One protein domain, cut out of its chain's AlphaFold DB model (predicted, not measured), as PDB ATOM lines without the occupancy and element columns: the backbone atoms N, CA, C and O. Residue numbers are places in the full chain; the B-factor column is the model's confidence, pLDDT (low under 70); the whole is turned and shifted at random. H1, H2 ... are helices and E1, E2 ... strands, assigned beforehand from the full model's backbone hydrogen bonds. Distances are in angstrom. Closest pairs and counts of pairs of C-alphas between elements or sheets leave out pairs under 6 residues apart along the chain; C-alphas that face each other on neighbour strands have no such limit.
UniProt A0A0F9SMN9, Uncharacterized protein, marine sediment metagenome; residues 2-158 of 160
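This is residues 2 to 158 of the 160 residues of an uncharacterized protein of marine sediment metagenome (UniProt A0A0F9SMN9). A five-stranded antiparallel sheet has H2 and H5 across one face, the end of the very long helix H1 running side by side with both, and its other face bare of named helices; the rest of H1 sticks out of this body as a long arm, residues 2 to 27. Short H3 packs near edge strand E1 and short H4 at edge strand E5. The printed part has 157 residues, with five named helices and five named strands that follow each other along the chain as H1, H2, H3, E1, E2, E3, E4, E5, H4, H5; the sheet order is E1, E2, E3, E4, E5, and the class is mixed, helices and strands. The whole is loose, with a radius of gyration of the C-alphas of 21.3 A, and elongated, spanning 80 by 42 by 28 A.

The strands are E1, residues 80 to 82; E2, residues 87 to 89; E3, residues 93 to 99, 19.3 A long; E4, residues 112 to 121, 25.6 A; and E5, residues 131 to 133. H1, residues 2 to 49, is 71.1 A long, from C-alpha 2 at (394.412, 164.797, 195.526) to C-alpha 49 at (328.239, 140.886, 185.192). H2 is residues 53 to 68, 22.6 A; H3 residues 71 to 76; H4 residues 139 to 143; and H5 residues 147 to 158, 17.6 A, ending at C-alpha 158 at (341.588, 158.439, 187.365).

The strands form a meander, each the antiparallel neighbour of the one before. Within hydrogen-bond range are N 80 and O 89 of E1 and E2, 2.8 A; N 95 and O 88 of E3 and E2, 2.8 A; N 98 and O 114 of E3 and E4, 2.8 A; and N 132 and O 117 of E5 and E4, 2.8 A. The sheet with H3 and H5 makes two layers, that is, helices on one face of a sheet. H2 and H5 lie on the same face, at heights over the sheet of 9.1 A and 9.5 A. H5 runs across the strands, at 69 degrees to E5 on the local plane; its C-alpha 149 is 5.7 A from that of Phe 132, their closest. H4 only grazes the sheet with residues 141 to 143. H1 is not on the sheet. Its residues 39 to 49 touch H2, closest C-alphas Ile 49 and Glu 56, 5.8 A, at a shallow tilt of 22 degrees, opposite ways, a helical hairpin. Its residues 36 to 43 touch H5, closest C-alphas Lys 40 and Ile 154, 5.6 A, at a shallow tilt of 17 degrees, opposite ways. Every O i to N i+4 pair is within hydrogen-bond range in H1, H2, H3 and H4, and 7 of 8 in H5.

The C-alphas farthest apart, of Glu 2 and Glu 140, are 80.8 A apart. Without residues 2 to 27, which stand free, the body spans 38 by 35 by 27 A. The printed part has no cut. The link from E3 to E4 is long, with 12 residues, and its residues 101 to 110 have pLDDT under 70.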
ATOM      1  N   GLU A   2     395.365 165.563 194.697       79.19
ATOM      2  CA  GLU A   2     394.412 164.797 195.526       79.19
ATOM      3  C   GLU A   2     393.027 165.448 195.679       79.19
ATOM      4  O   GLU A   2     392.018 164.777 195.498       79.19
ATOM      5  N   GLN A   3     392.953 166.764 195.913       80.50
ATOM      6  CA  GLN A   3     391.665 167.469 196.031       80.50
ATOM      7  C   GLN A   3     390.819 167.408 194.745       80.50
ATOM      8  O   GLN A   3     389.596 167.311 194.817       80.50
ATOM      9  N   LEU A   4     391.464 167.408 193.573       82.12
ATOM     10  CA  LEU A   4     390.787 167.280 192.279       82.12
ATOM     11  C   LEU A   4     390.197 165.869 192.115       82.12
ATOM     12  O   LEU A   4     389.056 165.721 191.689       82.12
ATOM     13  N   ILE A   5     390.950 164.839 192.508       83.56
ATOM     14  CA  ILE A   5     390.515 163.436 192.451       83.56
ATOM     15  C   ILE A   5     389.330 163.201 193.400       83.56
ATOM     16  O   ILE A   5     388.334 162.602 192.999       83.56
ATOM     17  N   ILE A   6     389.390 163.735 194.624       84.56
ATOM     18  CA  ILE A   6     388.301 163.637 195.608       84.56
ATOM     19  C   ILE A   6     387.030 164.326 195.092       84.56
ATOM     20  O   ILE A   6     385.940 163.758 195.194       84.56
ATOM     21  N   ALA A   7     387.152 165.512 194.486       82.81
ATOM     22  CA  ALA A   7     386.014 166.231 193.913       82.81
ATOM     23  C   ALA A   7     385.366 165.472 192.739       82.81
ATOM     24  O   ALA A   7     384.141 165.384 192.664       82.81
ATOM     25  N   ILE A   8     386.174 164.869 191.858       83.81
ATOM     26  CA  ILE A   8     385.685 164.059 190.730       83.81
ATOM     27  C   ILE A   8     384.947 162.814 191.238       83.81
ATOM     28  O   ILE A   8     383.830 162.536 190.797       83.81
ATOM     29  N   ILE A   9     385.523 162.092 192.205       85.38
ATOM     30  CA  ILE A   9     384.893 160.905 192.800       85.38
ATOM     31  C   ILE A   9     383.579 161.286 193.499       85.38
ATOM     32  O   ILE A   9     382.559 160.624 193.295       85.38
ATOM     33  N   GLY A  10     383.559 162.389 194.256       84.00
ATOM     34  CA  GLY A  10     382.345 162.904 194.898       84.00
ATOM     35  C   GLY A  10     381.248 163.290 193.895       84.00
ATOM     36  O   GLY A  10     380.071 162.976 194.101       84.00
ATOM     37  N   GLY A  11     381.622 163.907 192.771       85.94
ATOM     38  CA  GLY A  11     380.707 164.236 191.675       85.94
ATOM     39  C   GLY A  11     380.087 162.999 191.016       85.94
ATOM     40  O   GLY A  11     378.877 162.948 190.802       85.94
ATOM     41  N   ILE A  12     380.887 161.962 190.757       87.69
ATOM     42  CA  ILE A  12     380.403 160.712 190.150       87.69
ATOM     43  C   ILE A  12     379.448 159.979 191.099       87.69
ATOM     44  O   ILE A  12     378.358 159.574 190.692       87.69
ATOM     45  N   ILE A  13     379.822 159.844 192.374       87.94
ATOM     46  CA  ILE A  13     378.992 159.161 193.376       87.94
ATOM     47  C   ILE A  13     377.656 159.892 193.559       87.94
ATOM     48  O   ILE A  13     376.600 159.256 193.536       87.94
ATOM     49  N   SER A  14     377.674 161.224 193.680       87.44
ATOM     50  CA  SER A  14     376.441 162.013 193.813       87.44
ATOM     51  C   SER A  14     375.540 161.900 192.578       87.44
ATOM     52  O   SER A  14     374.335 161.689 192.726       87.44
ATOM     53  N   GLY A  15     376.107 161.927 191.365       87.50
ATOM     54  CA  GLY A  15     375.361 161.717 190.121       87.50
ATOM     55  C   GLY A  15     374.679 160.347 190.045       87.50
ATOM     56  O   GLY A  15     373.497 160.261 189.697       87.50
ATOM     57  N   ILE A  16     375.380 159.275 190.435       88.94
ATOM     58  CA  ILE A  16     374.826 157.911 190.463       88.94
ATOM     59  C   ILE A  16     373.674 157.808 191.472       88.94
ATOM     60  O   ILE A  16     372.615 157.268 191.141       88.94
ATOM     61  N   ILE A  17     373.841 158.357 192.680       88.06
ATOM     62  CA  ILE A  17     372.801 158.335 193.722       88.06
ATOM     63  C   ILE A  17     371.537 159.056 193.241       88.06
ATOM     64  O   ILE A  17     370.436 158.511 193.359       88.06
ATOM     65  N   VAL A  18     371.680 160.248 192.647       86.88
ATOM     66  CA  VAL A  18     370.548 161.010 192.096       86.88
ATOM     67  C   VAL A  18     369.866 160.237 190.962       86.88
ATOM     68  O   VAL A  18     368.636 160.148 190.933       86.88
ATOM     69  N   GLY A  19     370.637 159.613 190.067       85.81
ATOM     70  CA  GLY A  19     370.108 158.794 188.973       85.81
ATOM     71  C   GLY A  19     369.287 157.596 189.462       85.81
ATOM     72  O   GLY A  19     368.154 157.391 189.019       85.81
ATOM     73  N   ILE A  20     369.811 156.840 190.433       85.56
ATOM     74  CA  ILE A  20     369.100 155.709 191.050       85.56
ATOM     75  C   ILE A  20     367.822 156.194 191.747       85.56
ATOM     76  O   ILE A  20     366.758 155.587 191.589       85.56
ATOM     77  N   PHE A  21     367.890 157.312 192.473       84.44
ATOM     78  CA  PHE A  21     366.738 157.884 193.166       84.44
ATOM     79  C   PHE A  21     365.611 158.282 192.196       84.44
ATOM     80  O   PHE A  21     364.445 157.947 192.425       84.44
ATOM     81  N   LEU A  22     365.944 158.916 191.066       81.38
ATOM     82  CA  LEU A  22     364.973 159.272 190.024       81.38
ATOM     83  C   LEU A  22     364.315 158.036 189.390       81.38
ATOM     84  O   LEU A  22     363.094 158.020 189.190       81.38
ATOM     85  N   LEU A  23     365.086 156.975 189.125       79.19
ATOM     86  CA  LEU A  23     364.557 155.712 188.598       79.19
ATOM     87  C   LEU A  23     363.586 155.042 189.580       79.19
ATOM     88  O   LEU A  23     362.512 154.582 189.174       79.19
ATOM     89  N   LEU A  24     363.915 155.037 190.875       73.31
ATOM     90  CA  LEU A  24     363.049 154.499 191.926       73.31
ATOM     91  C   LEU A  24     361.725 155.268 192.018       73.31
ATOM     92  O   LEU A  24     360.656 154.649 192.047       73.31
ATOM     93  N   LEU A  25     361.765 156.606 191.988       73.56
ATOM     94  CA  LEU A  25     360.556 157.435 191.980       73.56
ATOM     95  C   LEU A  25     359.674 157.159 190.757       73.56
ATOM     96  O   LEU A  25     358.448 157.083 190.887       73.56
ATOM     97  N   ASN A  26     360.276 156.976 189.579       73.12
ATOM     98  CA  ASN A  26     359.527 156.690 188.359       73.12
ATOM     99  C   ASN A  26     358.835 155.317 188.438       73.12
ATOM    100  O   ASN A  26     357.628 155.219 188.207       73.12
ATOM    101  N   LYS A  27     359.550 154.268 188.872       73.06
ATOM    102  CA  LYS A  27     358.986 152.917 189.057       73.06
ATOM    103  C   LYS A  27     357.789 152.916 190.016       73.06
ATOM    104  O   LYS A  27     356.741 152.350 189.701       73.06
ATOM    105  N   ILE A  28     357.899 153.628 191.142       72.94
ATOM    106  CA  ILE A  28     356.821 153.747 192.137       72.94
ATOM    107  C   ILE A  28     355.558 154.390 191.537       72.94
ATOM    108  O   ILE A  28     354.443 153.951 191.842       72.94
ATOM    109  N   LYS A  29     355.705 155.409 190.678       79.12
ATOM    110  CA  LYS A  29     354.569 156.066 190.009       79.12
ATOM    111  C   LYS A  29     353.840 155.101 189.071       79.12
ATOM    112  O   LYS A  29     352.610 155.015 189.127       79.12
ATOM    113  N   TRP A  30     354.575 154.338 188.262       81.62
ATOM    114  CA  TRP A  30     353.989 153.359 187.341       81.62
ATOM    115  C   TRP A  30     353.243 152.244 188.072       81.62
ATOM    116  O   TRP A  30     352.092 151.957 187.730       81.62
ATOM    117  N   ASP A  31     353.829 151.680 189.129       84.88
ATOM    118  CA  ASP A  31     353.192 150.629 189.933       84.88
ATOM    119  C   ASP A  31     351.839 151.070 190.506       84.88
ATOM    120  O   ASP A  31     350.872 150.296 190.532       84.88
ATOM    121  N   LEU A  32     351.745 152.333 190.933       87.62
ATOM    122  CA  LEU A  32     350.511 152.918 191.446       87.62
ATOM    123  C   LEU A  32     349.461 153.113 190.342       87.62
ATOM    124  O   LEU A  32     348.279 152.820 190.546       87.62
ATOM    125  N   ILE A  33     349.881 153.564 189.157       88.62
ATOM    126  CA  ILE A  33     349.010 153.728 187.983       88.62
ATOM    127  C   ILE A  33     348.433 152.375 187.549       88.62
ATOM    128  O   ILE A  33     347.220 152.255 187.338       88.62
ATOM    129  N   PHE A  34     349.267 151.336 187.445       89.12
ATOM    130  CA  PHE A  34     348.813 149.989 187.098       89.12
ATOM    131  C   PHE A  34     347.829 149.443 188.131       89.12
ATOM    132  O   PHE A  34     346.805 148.863 187.760       89.12
ATOM    133  N   TYR A  35     348.090 149.678 189.415       90.62
ATOM    134  CA  TYR A  35     347.197 149.261 190.489       90.62
ATOM    135  C   TYR A  35     345.805 149.905 190.378       90.62
ATOM    136  O   TYR A  35     344.800 149.188 190.325       90.62
ATOM    137  N   LYS A  36     345.733 151.232 190.205       90.62
ATOM    138  CA  LYS A  36     344.470 151.964 189.974       90.62
ATOM    139  C   LYS A  36     343.706 151.426 188.763       90.62
ATOM    140  O   LYS A  36     342.497 151.194 188.831       90.62
ATOM    141  N   ARG A  37     344.411 151.176 187.652       92.25
ATOM    142  CA  ARG A  37     343.821 150.599 186.431       92.25
ATOM    143  C   ARG A  37     343.238 149.208 186.682       92.25
ATOM    144  O   ARG A  37     342.164 148.911 186.154       92.25
ATOM    145  N   ARG A  38     343.903 148.371 187.487       93.38
ATOM    146  CA  ARG A  38     343.401 147.037 187.842       93.38
ATOM    147  C   ARG A  38     342.142 147.113 188.708       93.38
ATOM    148  O   ARG A  38     341.176 146.454 188.330       93.38
ATOM    149  N   ILE A  39     342.103 147.942 189.764       93.38
ATOM    150  CA  ILE A  39     340.875 148.163 190.567       93.38
ATOM    151  C   ILE A  39     339.720 148.544 189.643       93.38
ATOM    152  O   ILE A  39     338.675 147.898 189.629       93.38
ATOM    153  N   LYS A  40     339.937 149.567 188.812       94.06
ATOM    154  CA  LYS A  40     338.934 150.061 187.868       94.06
ATOM    155  C   LYS A  40     338.411 148.959 186.951       94.06
ATOM    156  O   LYS A  40     337.209 148.882 186.731       94.06
ATOM    157  N   ARG A  41     339.293 148.135 186.380       95.31
ATOM    158  CA  ARG A  41     338.887 147.048 185.479       95.31
ATOM    159  C   ARG A  41     338.033 146.014 186.212       95.31
ATOM    160  O   ARG A  41     337.040 145.567 185.655       95.31
ATOM    161  N   VAL A  42     338.408 145.664 187.441       95.19
ATOM    162  CA  VAL A  42     337.653 144.727 188.283       95.19
ATOM    163  C   VAL A  42     336.261 145.283 188.593       95.19
ATOM    164  O   VAL A  42     335.284 144.591 188.343       95.19
ATOM    165  N   LEU A  43     336.152 146.542 189.027       95.25
ATOM    166  CA  LEU A  43     334.864 147.168 189.357       95.25
ATOM    167  C   LEU A  43     333.974 147.445 188.137       95.25
ATOM    168  O   LEU A  43     332.757 147.345 188.226       95.25
ATOM    169  N   LYS A  44     334.551 147.759 186.975       95.81
ATOM    170  CA  LYS A  44     333.774 147.852 185.729       95.81
ATOM    171  C   LYS A  44     333.201 146.499 185.329       95.81
ATOM    172  O   LYS A  44     332.006 146.386 185.094       95.81
ATOM    173  N   LYS A  45     334.054 145.473 185.331       96.31
ATOM    174  CA  LYS A  45     333.639 144.108 185.013       96.31
ATOM    175  C   LYS A  45     332.610 143.585 186.012       96.31
ATOM    176  O   LYS A  45     331.736 142.830 185.620       96.31
ATOM    177  N   TYR A  46     332.703 143.994 187.278       95.38
ATOM    178  CA  TYR A  46     331.687 143.724 188.292       95.38
ATOM    179  C   TYR A  46     330.309 144.222 187.845       95.38
ATOM    180  O   TYR A  46     329.374 143.433 187.792       95.38
ATOM    181  N   LEU A  47     330.205 145.501 187.468       94.69
ATOM    182  CA  LEU A  47     328.944 146.106 187.031       94.69
ATOM    183  C   LEU A  47     328.360 145.426 185.791       94.69
ATOM    184  O   LEU A  47     327.159 145.196 185.735       94.69
ATOM    185  N   GLU A  48     329.209 145.052 184.833       95.06
ATOM    186  CA  GLU A  48     328.795 144.357 183.605       95.06
ATOM    187  C   GLU A  48     328.183 142.973 183.874       95.06
ATOM    188  O   GLU A  48     327.334 142.515 183.114       95.06
ATOM    189  N   ILE A  49     328.619 142.283 184.931       94.00
ATOM    190  CA  ILE A  49     328.239 140.886 185.192       94.00
ATOM    191  C   ILE A  49     327.410 140.703 186.463       94.00
ATOM    192  O   ILE A  49     327.171 139.556 186.832       94.00
ATOM    193  N   ARG A  50     327.013 141.782 187.151       90.75
ATOM    194  CA  ARG A  50     326.429 141.716 188.503       90.75
ATOM    195  C   ARG A  50     325.205 140.794 188.593       90.75
ATOM    196  O   ARG A  50     325.091 140.014 189.527       90.75
ATOM    197  N   ASN A  51     324.401 140.746 187.532       89.00
ATOM    198  CA  ASN A  51     323.219 139.880 187.436       89.00
ATOM    199  C   ASN A  51     323.558 138.380 187.256       89.00
ATOM    200  O   ASN A  51     322.682 137.526 187.338       89.00
ATOM    201  N   ASN A  52     324.822 138.024 186.997       92.62
ATOM    202  CA  ASN A  52     325.287 136.641 186.893       92.62
ATOM    203  C   ASN A  52     326.049 136.238 188.162       92.62
ATOM    204  O   ASN A  52     327.261 136.439 188.264       92.62
ATOM    205  N   ARG A  53     325.348 135.586 189.094       86.19
ATOM    206  CA  ARG A  53     325.859 135.222 190.428       86.19
ATOM    207  C   ARG A  53     327.219 134.511 190.419       86.19
ATOM    208  O   ARG A  53     328.097 134.830 191.217       86.19
ATOM    209  N   SER A  54     327.424 133.556 189.508       86.31
ATOM    210  CA  SER A  54     328.679 132.789 189.431       86.31
ATOM    211  C   SER A  54     329.856 133.655 188.973       86.31
ATOM    212  O   SER A  54     330.934 133.636 189.578       86.31
ATOM    213  N   LYS A  55     329.660 134.455 187.917       90.75
ATOM    214  CA  LYS A  55     330.701 135.354 187.396       90.75
ATOM    215  C   LYS A  55     330.986 136.500 188.371       90.75
ATOM    216  O   LYS A  55     332.146 136.865 188.566       90.75
ATOM    217  N   GLU A  56     329.947 137.027 189.001       91.19
ATOM    218  CA  GLU A  56     330.008 138.107 189.980       91.19
ATOM    219  C   GLU A  56     330.820 137.694 191.221       91.19
ATOM    220  O   GLU A  56     331.774 138.395 191.582       91.19
ATOM    221  N   ARG A  57     330.574 136.494 191.775       88.50
ATOM    222  CA  ARG A  57     331.344 135.952 192.908       88.50
ATOM    223  C   ARG A  57     332.841 135.919 192.606       88.50
ATOM    224  O   ARG A  57     333.646 136.371 193.419       88.50
ATOM    225  N   LYS A  58     333.227 135.441 191.416       89.62
ATOM    226  CA  LYS A  58     334.638 135.399 190.978       89.62
ATOM    227  C   LYS A  58     335.276 136.790 190.943       89.62
ATOM    228  O   LYS A  58     336.445 136.943 191.297       89.62
ATOM    229  N   ILE A  59     334.530 137.814 190.533       92.56
ATOM    230  CA  ILE A  59     335.039 139.189 190.501       92.56
ATOM    231  C   ILE A  59     335.143 139.801 191.897       92.56
ATOM    232  O   ILE A  59     336.130 140.492 192.150       92.56
ATOM    233  N   ARG A  60     334.218 139.517 192.822       90.44
ATOM    234  CA  ARG A  60     334.362 139.947 194.224       90.44
ATOM    235  C   ARG A  60     335.589 139.352 194.903       90.44
ATOM    236  O   ARG A  60     336.311 140.085 195.572       90.44
ATOM    237  N   ILE A  61     335.856 138.060 194.688       87.12
ATOM    238  CA  ILE A  61     337.077 137.401 195.182       87.12
ATOM    239  C   ILE A  61     338.305 138.175 194.688       87.12
ATOM    240  O   ILE A  61     339.110 138.649 195.483       87.12
ATOM    241  N   LYS A  62     338.375 138.414 193.374       89.75
ATOM    242  CA  LYS A  62     339.472 139.156 192.743       89.75
ATOM    243  C   LYS A  62     339.605 140.594 193.250       89.75
ATOM    244  O   LYS A  62     340.707 141.136 193.280       89.75
ATOM    245  N   PHE A  63     338.494 141.239 193.595       90.75
ATOM    246  CA  PHE A  63     338.503 142.567 194.203       90.75
ATOM    247  C   PHE A  63     339.126 142.533 195.605       90.75
ATOM    248  O   PHE A  63     339.965 143.381 195.900       90.75
ATOM    249  N   GLY A  64     338.783 141.525 196.412       87.50
ATOM    250  CA  GLY A  64     339.329 141.324 197.758       87.50
ATOM    251  C   GLY A  64     340.822 141.073 197.748       87.50
ATOM    252  O   GLY A  64     341.568 141.833 198.356       87.50
ATOM    253  N   GLU A  65     341.268 140.110 196.942       86.19
ATOM    254  CA  GLU A  65     342.695 139.818 196.763       86.19
ATOM    255  C   GLU A  65     343.485 141.069 196.379       86.19
ATOM    256  O   GLU A  65     344.576 141.317 196.884       86.19
ATOM    257  N   LEU A  66     342.925 141.883 195.482       88.75
ATOM    258  CA  LEU A  66     343.590 143.076 194.987       88.75
ATOM    259  C   LEU A  66     343.704 144.176 196.051       88.75
ATOM    260  O   LEU A  66     344.640 144.975 196.005       88.75
ATOM    261  N   ILE A  67     342.769 144.236 196.989       87.50
ATOM    262  CA  ILE A  67     342.826 145.142 198.133       87.50
ATOM    263  C   ILE A  67     343.845 144.639 199.163       87.50
ATOM    264  O   ILE A  67     344.666 145.429 199.633       87.50
ATOM    265  N   ASP A  68     343.835 143.340 199.463       81.50
ATOM    266  CA  ASP A  68     344.620 142.740 200.548       81.50
ATOM    267  C   ASP A  68     346.126 142.828 200.304       81.50
ATOM    268  O   ASP A  68     346.890 143.224 201.181       81.50
ATOM    269  N   VAL A  69     346.565 142.539 199.078       76.00
ATOM    270  CA  VAL A  69     347.997 142.508 198.726       76.00
ATOM    271  C   VAL A  69     348.617 143.895 198.529       76.00
ATOM    272  O   VAL A  69     349.781 144.016 198.146       76.00
ATOM    273  N   ALA A  70     347.843 144.966 198.707       80.94
ATOM    274  CA  ALA A  70     348.210 146.293 198.228       80.94
ATOM    275  C   ALA A  70     347.996 147.408 199.257       80.94
ATOM    276  O   ALA A  70     347.801 148.566 198.877       80.94
ATOM    277  N   HIS A  71     348.121 147.086 200.547       83.62
ATOM    278  CA  HIS A  71     347.989 148.037 201.652       83.62
ATOM    279  C   HIS A  71     348.810 149.322 201.428       83.62
ATOM    280  O   HIS A  71     348.257 150.421 201.387       83.62
ATOM    281  N   ASN A  72     350.108 149.185 201.138       85.81
ATOM    282  CA  ASN A  72     351.001 150.323 200.877       85.81
ATOM    283  C   ASN A  72     350.562 151.164 199.665       85.81
ATOM    284  O   ASN A  72     350.765 152.376 199.635       85.81
ATOM    285  N   LYS A  73     349.958 150.546 198.641       89.56
ATOM    286  CA  LYS A  73     349.476 151.265 197.448       89.56
ATOM    287  C   LYS A  73     348.203 152.049 197.761       89.56
ATOM    288  O   LYS A  73     348.074 153.187 197.320       89.56
ATOM    289  N   LEU A  74     347.301 151.474 198.555       89.81
ATOM    290  CA  LEU A  74     346.094 152.146 199.040       89.81
ATOM    291  C   LEU A  74     346.440 153.330 199.957       89.81
ATOM    292  O   LEU A  74     345.904 154.421 199.758       89.81
ATOM    293  N   GLN A  75     347.409 153.171 200.862       90.69
ATOM    294  CA  GLN A  75     347.931 154.269 201.684       90.69
ATOM    295  C   GLN A  75     348.529 155.398 200.836       90.69
ATOM    296  O   GLN A  75     348.171 156.559 201.021       90.69
ATOM    297  N   LYS A  76     349.345 155.074 199.821       89.19
ATOM    298  CA  LYS A  76     349.864 156.061 198.850       89.19
ATOM    299  C   LYS A  76     348.762 156.768 198.047       89.19
ATOM    300  O   LYS A  76     348.980 157.855 197.526       89.19
ATOM    301  N   MET A  77     347.572 156.175 197.944       87.75
ATOM    302  CA  MET A  77     346.381 156.795 197.343       87.75
ATOM    303  C   MET A  77     345.574 157.651 198.337       87.75
ATOM    304  O   MET A  77     344.551 158.230 197.957       87.75
ATOM    305  N   GLY A  78     346.030 157.748 199.587       90.88
ATOM    306  CA  GLY A  78     345.390 158.488 200.671       90.88
ATOM    307  C   GLY A  78     344.292 157.710 201.391       90.88
ATOM    308  O   GLY A  78     343.468 158.329 202.057       90.88
ATOM    309  N   PHE A  79     344.229 156.383 201.233       93.88
ATOM    310  CA  PHE A  79     343.295 155.548 201.984       93.88
ATOM    311  C   PHE A  79     343.933 155.028 203.271       93.88
ATOM    312  O   PHE A  79     344.994 154.414 203.249       93.88
ATOM    313  N   SER A  80     343.230 155.203 204.381       93.19
ATOM    314  CA  SER A  80     343.450 154.436 205.606       93.19
ATOM    315  C   SER A  80     342.709 153.102 205.534       93.19
ATOM    316  O   SER A  80     341.599 153.032 204.997       93.19
ATOM    317  N   ILE A  81     343.313 152.055 206.090       90.19
ATOM    318  CA  ILE A  81     342.727 150.719 206.177       90.19
ATOM    319  C   ILE A  81     342.578 150.380 207.659       90.19
ATOM    320  O   ILE A  81     343.536 150.470 208.418       90.19
ATOM    321  N   THR A  82     341.365 150.026 208.072       87.69
ATOM    322  CA  THR A  82     340.990 149.776 209.472       87.69
ATOM    323  C   THR A  82     340.131 148.514 209.568       87.69
ATOM    324  O   THR A  82     339.866 147.864 208.550       87.69
ATOM    325  N   ASN A  83     339.723 148.134 210.783       80.50
ATOM    326  CA  ASN A  83     338.883 146.960 211.046       80.50
ATOM    327  C   ASN A  83     339.460 145.678 210.427       80.50
ATOM    328  O   ASN A  83     338.777 144.988 209.675       80.50
ATOM    329  N   GLN A  84     340.747 145.410 210.678       79.88
ATOM    330  CA  GLN A  84     341.453 144.225 210.164       79.88
ATOM    331  C   GLN A  84     341.408 144.090 208.627       79.88
ATOM    332  O   GLN A  84     341.385 142.988 208.089       79.88
ATOM    333  N   GLY A  85     341.374 145.210 207.895       80.44
ATOM    334  CA  GLY A  85     341.311 145.189 206.428       80.44
ATOM    335  C   GLY A  85     339.897 145.150 205.849       80.44
ATOM    336  O   GLY A  85     339.739 145.005 204.636       80.44
ATOM    337  N   ASN A  86     338.865 145.298 206.686       87.75
ATOM    338  CA  ASN A  86     337.468 145.317 206.250       87.75
ATOM    339  C   ASN A  86     336.941 146.719 205.936       87.75
ATOM    340  O   ASN A  86     335.876 146.847 205.337       87.75
ATOM    341  N   MET A  87     337.663 147.775 206.308       92.06
ATOM    342  CA  MET A  87     337.282 149.147 205.984       92.06
ATOM    343  C   MET A  87     338.441 149.891 205.331       92.06
ATOM    344  O   MET A  87     339.525 149.978 205.901       92.06
ATOM    345  N   ILE A  88     338.190 150.479 204.163       94.06
ATOM    346  CA  ILE A  88     339.155 151.275 203.395       94.06
ATOM    347  C   ILE A  88     338.534 152.647 203.177       94.06
ATOM    348  O   ILE A  88     337.533 152.763 202.476       94.06
ATOM    349  N   LYS A  89     339.096 153.696 203.771       95.50
ATOM    350  CA  LYS A  89     338.478 155.029 203.755       95.50
ATOM    351  C   LYS A  89     339.479 156.140 203.489       95.50
ATOM    352  O   LYS A  89     340.620 156.071 203.938       95.50
ATOM    353  N   ASN A  90     339.030 157.177 202.796       95.31
ATOM    354  CA  ASN A  90     339.714 158.461 202.686       95.31
ATOM    355  C   ASN A  90     338.715 159.603 202.929       95.31
ATOM    356  O   ASN A  90     337.652 159.388 203.499       95.31
ATOM    357  N   ASN A  91     339.036 160.821 202.498       95.00
ATOM    358  CA  ASN A  91     338.150 161.969 202.672       95.00
ATOM    359  C   ASN A  91     336.927 162.001 201.732       95.00
ATOM    360  O   ASN A  91     336.022 162.790 201.969       95.00
ATOM    361  N   LYS A  92     336.890 161.175 200.678       95.75
ATOM    362  CA  LYS A  92     335.838 161.176 199.641       95.75
ATOM    363  C   LYS A  92     335.040 159.879 199.550       95.75
ATOM    364  O   LYS A  92     333.925 159.895 199.041       95.75
ATOM    365  N   PHE A  93     335.605 158.757 199.986       96.81
ATOM    366  CA  PHE A  93     334.982 157.440 199.886       96.81
ATOM    367  C   PHE A  93     335.358 156.552 201.069       96.81
ATOM    368  O   PHE A  93     336.510 156.554 201.507       96.81
ATOM    369  N   ALA A  94     334.405 155.738 201.518       96.38
ATOM    370  CA  ALA A  94     334.644 154.566 202.351       96.38
ATOM    371  C   ALA A  94     334.150 153.311 201.634       96.38
ATOM    372  O   ALA A  94     333.063 153.296 201.069       96.38
ATOM    373  N   ILE A  95     334.949 152.256 201.680       96.00
ATOM    374  CA  ILE A  95     334.617 150.931 201.177       96.00
ATOM    375  C   ILE A  95     334.589 150.007 202.378       96.00
ATOM    376  O   ILE A  95     335.569 149.921 203.122       96.00
ATOM    377  N   TYR A  96     333.476 149.314 202.542       94.81
ATOM    378  CA  TYR A  96     333.296 148.336 203.598       94.81
ATOM    379  C   TYR A  96     333.172 146.961 202.976       94.81
ATOM    380  O   TYR A  96     332.430 146.769 202.012       94.81
ATOM    381  N   LEU A  97     333.910 146.016 203.535       92.19
ATOM    382  CA  LEU A  97     334.022 144.652 203.063       92.19
ATOM    383  C   LEU A  97     333.505 143.727 204.155       92.19
ATOM    384  O   LEU A  97     334.028 143.724 205.266       92.19
ATOM    385  N   LEU A  98     332.509 142.912 203.830       90.62
ATOM    386  CA  LEU A  98     332.188 141.745 204.633       90.62
ATOM    387  C   LEU A  98     332.841 140.536 203.976       90.62
ATOM    388  O   LEU A  98     332.518 140.175 202.839       90.62
ATOM    389  N   ARG A  99     333.754 139.911 204.708       86.00
ATOM    390  CA  ARG A  99     334.394 138.658 204.316       86.00
ATOM    391  C   ARG A  99     333.583 137.503 204.873       86.00
ATOM    392  O   ARG A  99     332.947 137.642 205.916       86.00
ATOM    393  N   MET A 100     333.569 136.382 204.165       76.06
ATOM    394  CA  MET A 100     333.167 135.142 204.823       76.06
ATOM    395  C   MET A 100     334.300 134.698 205.750       76.06
ATOM    396  O   MET A 100     335.447 135.090 205.568       76.06
ATOM    397  N   SER A 101     333.974 133.921 206.768       62.47
ATOM    398  CA  SER A 101     334.902 133.009 207.428       62.47
ATOM    399  C   SER A 101     334.652 131.638 206.801       62.47
ATOM    400  O   SER A 101     333.490 131.265 206.632       62.47
ATOM    401  N   ASP A 102     335.699 130.917 206.393       49.69
ATOM    402  CA  ASP A 102     335.519 129.487 206.140       49.69
ATOM    403  C   ASP A 102     335.248 128.874 207.513       49.69
ATOM    404  O   ASP A 102     335.990 129.117 208.462       49.69
ATOM    405  N   THR A 103     334.141 128.151 207.657       45.91
ATOM    406  CA  THR A 103     333.727 127.489 208.905       45.91
ATOM    407  C   THR A 103     334.572 126.252 209.221       45.91
ATOM    408  O   THR A 103     334.124 125.348 209.915       45.91
ATOM    409  N   THR A 104     335.799 126.199 208.715       42.44
ATOM    410  CA  THR A 104     336.814 125.217 209.066       42.44
ATOM    411  C   THR A 104     337.990 125.976 209.666       42.44
ATOM    412  O   THR A 104     338.534 126.907 209.074       42.44
ATOM    413  N   GLU A 105     338.278 125.622 210.911       42.09
ATOM    414  CA  GLU A 105     339.234 126.214 211.840       42.09
ATOM    415  C   GLU A 105     340.438 126.920 211.179       42.09
ATOM    416  O   GLU A 105     341.230 126.342 210.439       42.09
ATOM    417  N   ILE A 106     340.591 128.206 211.519       41.69
ATOM    418  CA  ILE A 106     341.830 128.987 211.386       41.69
ATOM    419  C   ILE A 106     342.297 129.227 209.936       41.69
ATOM    420  O   ILE A 106     343.466 129.046 209.608       41.69
ATOM    421  N   LYS A 107     341.440 129.764 209.059       41.41
ATOM    422  CA  LYS A 107     341.890 130.623 207.941       41.41
ATOM    423  C   LYS A 107     340.897 131.765 207.746       41.41
ATOM    424  O   LYS A 107     339.726 131.525 207.479       41.41
ATOM    425  N   GLN A 108     341.354 133.019 207.863       47.75
ATOM    426  CA  GLN A 108     340.605 134.183 207.366       47.75
ATOM    427  C   GLN A 108     340.085 133.830 205.969       47.75
ATOM    428  O   GLN A 108     340.906 133.575 205.080       47.75
ATOM    429  N   SER A 109     338.767 133.741 205.754       51.34
ATOM    430  CA  SER A 109     338.325 133.443 204.394       51.34
ATOM    431  C   SER A 109     338.731 134.608 203.500       51.34
ATOM    432  O   SER A 109     338.524 135.791 203.789       51.34
ATOM    433  N   LYS A 110     339.424 134.239 202.424       57.62
ATOM    434  CA  LYS A 110     340.147 135.162 201.547       57.62
ATOM    435  C   LYS A 110     339.220 136.027 200.697       57.62
ATOM    436  O   LYS A 110     339.704 136.873 199.952       57.62
ATOM    437  N   TYR A 111     337.905 135.811 200.749       74.44
ATOM    438  CA  TYR A 111     336.998 136.406 199.782       74.44
ATOM    439  C   TYR A 111     335.938 137.319 200.385       74.44
ATOM    440  O   TYR A 111     335.308 137.046 201.405       74.44
ATOM    441  N   ILE A 112     335.711 138.419 199.669       86.94
ATOM    442  CA  ILE A 112     334.627 139.355 199.935       86.94
ATOM    443  C   ILE A 112     333.305 138.663 199.592       86.94
ATOM    444  O   ILE A 112     333.039 138.368 198.423       86.94
ATOM    445  N   LYS A 113     332.460 138.452 200.605       88.06
ATOM    446  CA  LYS A 113     331.063 138.037 200.424       88.06
ATOM    447  C   LYS A 113     330.264 139.171 199.810       88.06
ATOM    448  O   LYS A 113     329.596 138.985 198.804       88.06
ATOM    449  N   ARG A 114     330.355 140.351 200.418       91.62
ATOM    450  CA  ARG A 114     329.648 141.556 199.985       91.62
ATOM    451  C   ARG A 114     330.455 142.794 200.330       91.62
ATOM    452  O   ARG A 114     331.224 142.784 201.291       91.62
ATOM    453  N   PHE A 115     330.277 143.852 199.560       94.94
ATOM    454  CA  PHE A 115     330.887 145.143 199.838       94.94
ATOM    455  C   PHE A 115     329.913 146.277 199.553       94.94
ATOM    456  O   PHE A 115     328.979 146.129 198.768       94.94
ATOM    457  N   TYR A 116     330.154 147.427 200.167       96.38
ATOM    458  CA  TYR A 116     329.476 148.656 199.789       96.38
ATOM    459  C   TYR A 116     330.461 149.819 199.736       96.38
ATOM    460  O   TYR A 116     331.496 149.812 200.410       96.38
ATOM    461  N   ILE A 117     330.151 150.802 198.896       97.25
ATOM    462  CA  ILE A 117     330.933 152.024 198.723       97.25
ATOM    463  C   ILE A 117     330.056 153.191 199.150       97.25
ATOM    464  O   ILE A 117     328.975 153.390 198.610       97.25
ATOM    465  N   HIS A 118     330.538 153.969 200.103       96.50
ATOM    466  CA  HIS A 118     329.865 155.133 200.649       96.50
ATOM    467  C   HIS A 118     330.613 156.391 200.203       96.50
ATOM    468  O   HIS A 118     331.835 156.482 200.359       96.50
ATOM    469  N   LYS A 119     329.889 157.357 199.630       96.56
ATOM    470  CA  LYS A 119     330.423 158.687 199.334       96.56
ATOM    471  C   LYS A 119     330.590 159.485 200.628       96.56
ATOM    472  O   LYS A 119     329.697 159.516 201.466       96.56
ATOM    473  N   LEU A 120     331.735 160.134 200.780       95.94
ATOM    474  CA  LEU A 120     332.060 160.951 201.943       95.94
ATOM    475  C   LEU A 120     332.266 162.405 201.532       95.94
ATOM    476  O   LEU A 120     332.705 162.689 200.415       95.94
ATOM    477  N   ASP A 121     332.001 163.299 202.474       93.62
ATOM    478  CA  ASP A 121     332.414 164.693 202.439       93.62
ATOM    479  C   ASP A 121     333.378 164.953 203.601       93.62
ATOM    480  O   ASP A 121     333.032 164.789 204.773       93.62
ATOM    481  N   ASN A 122     334.632 165.262 203.274       92.69
ATOM    482  CA  ASN A 122     335.720 165.451 204.238       92.69
ATOM    483  C   ASN A 122     335.832 164.329 205.291       92.69
ATOM    484  O   ASN A 122     336.068 164.563 206.474       92.69
ATOM    485  N   GLY A 123     335.670 163.078 204.847       90.44
ATOM    486  CA  GLY A 123     335.786 161.880 205.686       90.44
ATOM    487  C   GLY A 123     334.539 161.551 206.513       90.44
ATOM    488  O   GLY A 123     334.527 160.527 207.196       90.44
ATOM    489  N   ARG A 124     333.489 162.373 206.433       91.00
ATOM    490  CA  ARG A 124     332.186 162.137 207.065       91.00
ATOM    491  C   ARG A 124     331.176 161.639 206.023       91.00
ATOM    492  O   ARG A 124     331.344 161.949 204.846       91.00
ATOM    493  N   PRO A 125     330.146 160.869 206.413       89.19
ATOM    494  CA  PRO A 125     329.050 160.499 205.514       89.19
ATOM    495  C   PRO A 125     328.489 161.705 204.754       89.19
ATOM    496  O   PRO A 125     328.175 162.724 205.373       89.19
ATOM    497  N   TYR A 126     328.371 161.593 203.429       87.50
ATOM    498  CA  TYR A 126     327.719 162.618 202.610       87.50
ATOM    499  C   TYR A 126     326.241 162.751 203.026       87.50
ATOM    500  O   TYR A 126     325.620 161.763 203.419       87.50
ATOM    501  N   LYS A 127     325.669 163.961 202.958       86.31
ATOM    502  CA  LYS A 127     324.242 164.211 203.230       86.31
ATOM    503  C   LYS A 127     323.542 164.697 201.950       86.31
ATOM    504  O   LYS A 127     324.004 165.685 201.382       86.31
ATOM    505  N   PRO A 128     322.445 164.058 201.495       86.81
ATOM    506  CA  PRO A 128     321.850 162.818 202.015       86.81
ATOM    507  C   PRO A 128     322.799 161.622 201.866       86.81
ATOM    508  O   PRO A 128     323.725 161.674 201.068       86.81
ATOM    509  N   ASN A 129     322.586 160.551 202.629       88.06
ATOM    510  CA  ASN A 129     323.449 159.369 202.580       88.06
ATOM    511  C   ASN A 129     323.415 158.726 201.176       88.06
ATOM    512  O   ASN A 129     322.340 158.381 200.690       88.06
ATOM    513  N   ILE A 130     324.574 158.578 200.518       94.38
ATOM    514  CA  ILE A 130     324.666 158.008 199.162       94.38
ATOM    515  C   ILE A 130     325.627 156.821 199.164       94.38
ATOM    516  O   ILE A 130     326.846 156.976 199.318       94.38
ATOM    517  N   ILE A 131     325.063 155.630 198.964       96.81
ATOM    518  CA  ILE A 131     325.769 154.352 199.061       96.81
ATOM    519  C   ILE A 131     325.496 153.516 197.811       96.81
ATOM    520  O   ILE A 131     324.401 153.534 197.260       96.81
ATOM    521  N   PHE A 132     326.506 152.774 197.376       97.44
ATOM    522  CA  PHE A 132     326.373 151.658 196.450       97.44
ATOM    523  C   PHE A 132     326.543 150.340 197.206       97.44
ATOM    524  O   PHE A 132     327.569 150.159 197.864       97.44
ATOM    525  N   TYR A 133     325.597 149.416 197.063       96.94
ATOM    526  CA  TYR A 133     325.642 148.063 197.622       96.94
ATOM    527  C   TYR A 133     325.916 147.016 196.532       96.94
ATOM    528  O   TYR A 133     325.371 147.096 195.435       96.94
ATOM    529  N   SER A 134     326.757 146.021 196.837       94.50
ATOM    530  CA  SER A 134     326.945 144.829 195.994       94.50
ATOM    531  C   SER A 134     325.730 143.886 196.043       94.50
ATOM    532  O   SER A 134     324.949 143.942 196.984       94.50
ATOM    533  N   GLU A 135     325.650 142.923 195.129       92.06
ATOM    534  CA  GLU A 135     324.467 142.058 194.956       92.06
ATOM    535  C   GLU A 135     324.071 141.151 196.141       92.06
ATOM    536  O   GLU A 135     322.919 140.752 196.228       92.06
ATOM    537  N   GLU A 136     324.966 140.813 197.081       90.75
ATOM    538  CA  GLU A 136     324.629 139.940 198.241       90.75
ATOM    539  C   GLU A 136     324.074 140.723 199.452       90.75
ATOM    540  O   GLU A 136     324.209 140.305 200.610       90.75
ATOM    541  N   PHE A 137     323.516 141.907 199.210       92.94
ATOM    542  CA  PHE A 137     322.714 142.649 200.185       92.94
ATOM    543  C   PHE A 137     321.215 142.354 199.997       92.94
ATOM    544  O   PHE A 137     320.822 141.774 198.988       92.94
ATOM    545  N   SER A 138     320.389 142.718 200.988       93.25
ATOM    546  CA  SER A 138     318.927 142.596 200.884       93.25
ATOM    547  C   SER A 138     318.380 143.451 199.739       93.25
ATOM    548  O   SER A 138     319.007 144.443 199.357       93.25
ATOM    549  N   GLU A 139     317.201 143.097 199.220       93.19
ATOM    550  CA  GLU A 139     316.530 143.884 198.176       93.19
ATOM    551  C   GLU A 139     316.319 145.340 198.613       93.19
ATOM    552  O   GLU A 139     316.711 146.243 197.888       93.19
ATOM    553  N   GLU A 140     315.892 145.577 199.856       94.81
ATOM    554  CA  GLU A 140     315.756 146.921 200.449       94.81
ATOM    555  C   GLU A 140     317.041 147.764 200.331       94.81
ATOM    556  O   GLU A 140     317.014 148.944 199.981       94.81
ATOM    557  N   SER A 141     318.207 147.157 200.593       94.56
ATOM    558  CA  SER A 141     319.498 147.848 200.461       94.56
ATOM    559  C   SER A 141     319.823 148.149 198.996       94.56
ATOM    560  O   SER A 141     320.435 149.171 198.683       94.56
ATOM    561  N   LYS A 142     319.439 147.248 198.086       92.44
ATOM    562  CA  LYS A 142     319.653 147.413 196.647       92.44
ATOM    563  C   LYS A 142     318.722 148.466 196.047       92.44
ATOM    564  O   LYS A 142     319.178 149.223 195.199       92.44
ATOM    565  N   GLU A 143     317.491 148.595 196.533       92.88
ATOM    566  CA  GLU A 143     316.538 149.631 196.108       92.88
ATOM    567  C   GLU A 143     317.059 151.050 196.378       92.88
ATOM    568  O   GLU A 143     316.941 151.946 195.539       92.88
ATOM    569  N   ILE A 144     317.709 151.258 197.528       92.62
ATOM    570  CA  ILE A 144     318.308 152.555 197.876       92.62
ATOM    571  C   ILE A 144     319.716 152.753 197.290       92.62
ATOM    572  O   ILE A 144     320.262 153.861 197.354       92.62
ATOM    573  N   SER A 145     320.310 151.704 196.711       95.31
ATOM    574  CA  SER A 145     321.657 151.717 196.138       95.31
ATOM    575  C   SER A 145     321.758 152.685 194.958       95.31
ATOM    576  O   SER A 145     320.887 152.754 194.091       95.31
ATOM    577  N   LYS A 146     322.855 153.443 194.894       96.25
ATOM    578  CA  LYS A 146     323.125 154.406 193.820       96.25
ATOM    579  C   LYS A 146     324.364 153.997 193.031       96.25
ATOM    580  O   LYS A 146     325.493 154.261 193.451       96.25
ATOM    581  N   ASP A 147     324.157 153.458 191.828       94.94
ATOM    582  CA  ASP A 147     325.223 153.098 190.874       94.94
ATOM    583  C   ASP A 147     326.190 154.259 190.584       94.94
ATOM    584  O   ASP A 147     327.387 154.058 190.356       94.94
ATOM    585  N   GLN A 148     325.713 155.503 190.677       96.12
ATOM    586  CA  GLN A 148     326.563 156.685 190.542       96.12
ATOM    587  C   GLN A 148     327.764 156.666 191.503       96.12
ATOM    588  O   GLN A 148     328.834 157.148 191.138       96.12
ATOM    589  N   VAL A 149     327.643 156.092 192.705       96.69
ATOM    590  CA  VAL A 149     328.726 156.092 193.704       96.69
ATOM    591  C   VAL A 149     329.909 155.233 193.261       96.69
ATOM    592  O   VAL A 149     331.059 155.663 193.378       96.69
ATOM    593  N   ILE A 150     329.664 154.045 192.703       96.06
ATOM    594  CA  ILE A 150     330.741 153.194 192.177       96.06
ATOM    595  C   ILE A 150     331.349 153.793 190.901       96.06
ATOM    596  O   ILE A 150     332.569 153.735 190.718       96.06
ATOM    597  N   HIS A 151     330.554 154.462 190.059       96.50
ATOM    598  CA  HIS A 151     331.076 155.220 188.918       96.50
ATOM    599  C   HIS A 151     331.950 156.409 189.348       96.50
ATOM    600  O   HIS A 151     333.047 156.593 188.806       96.50
ATOM    601  N   ASP A 152     331.516 157.171 190.352       96.19
ATOM    602  CA  ASP A 152     332.272 158.265 190.963       96.19
ATOM    603  C   ASP A 152     333.584 157.758 191.563       96.19
ATOM    604  O   ASP A 152     334.637 158.357 191.339       96.19
ATOM    605  N   PHE A 153     333.551 156.621 192.261       95.50
ATOM    606  CA  PHE A 153     334.745 155.985 192.805       95.50
ATOM    607  C   PHE A 153     335.721 155.569 191.693       95.50
ATOM    608  O   PHE A 153     336.907 155.906 191.731       95.50
ATOM    609  N   ILE A 154     335.232 154.922 190.630       94.62
ATOM    610  CA  ILE A 154     336.047 154.570 189.455       94.62
ATOM    611  C   ILE A 154     336.650 155.823 188.794       94.62
ATOM    612  O   ILE A 154     337.790 155.789 188.317       94.62
ATOM    613  N   LYS A 155     335.906 156.935 188.743       94.12
ATOM    614  CA  LYS A 155     336.382 158.222 188.213       94.12
ATOM    615  C   LYS A 155     337.421 158.857 189.135       94.12
ATOM    616  O   LYS A 155     338.412 159.391 188.640       94.12
ATOM    617  N   PHE A 156     337.244 158.761 190.448       92.88
ATOM    618  CA  PHE A 156     338.212 159.224 191.440       92.88
ATOM    619  C   PHE A 156     339.571 158.540 191.263       92.88
ATOM    620  O   PHE A 156     340.594 159.223 191.261       92.88
ATOM    621  N   LEU A 157     339.584 157.236 190.973       88.94
ATOM    622  CA  LEU A 157     340.809 156.489 190.659       88.94
ATOM    623  C   LEU A 157     341.544 156.975 189.389       88.94
ATOM    624  O   LEU A 157     342.678 156.557 189.172       88.94
ATOM    625  N   LYS A 158     340.930 157.820 188.536       77.69
ATOM    626  CA  LYS A 158     341.588 158.439 187.365       77.69
ATOM    627  C   LYS A 158     342.278 159.774 187.671       77.69
ATOM    628  O   LYS A 158     343.213 160.118 186.961       77.69
TER     629      LYS A 158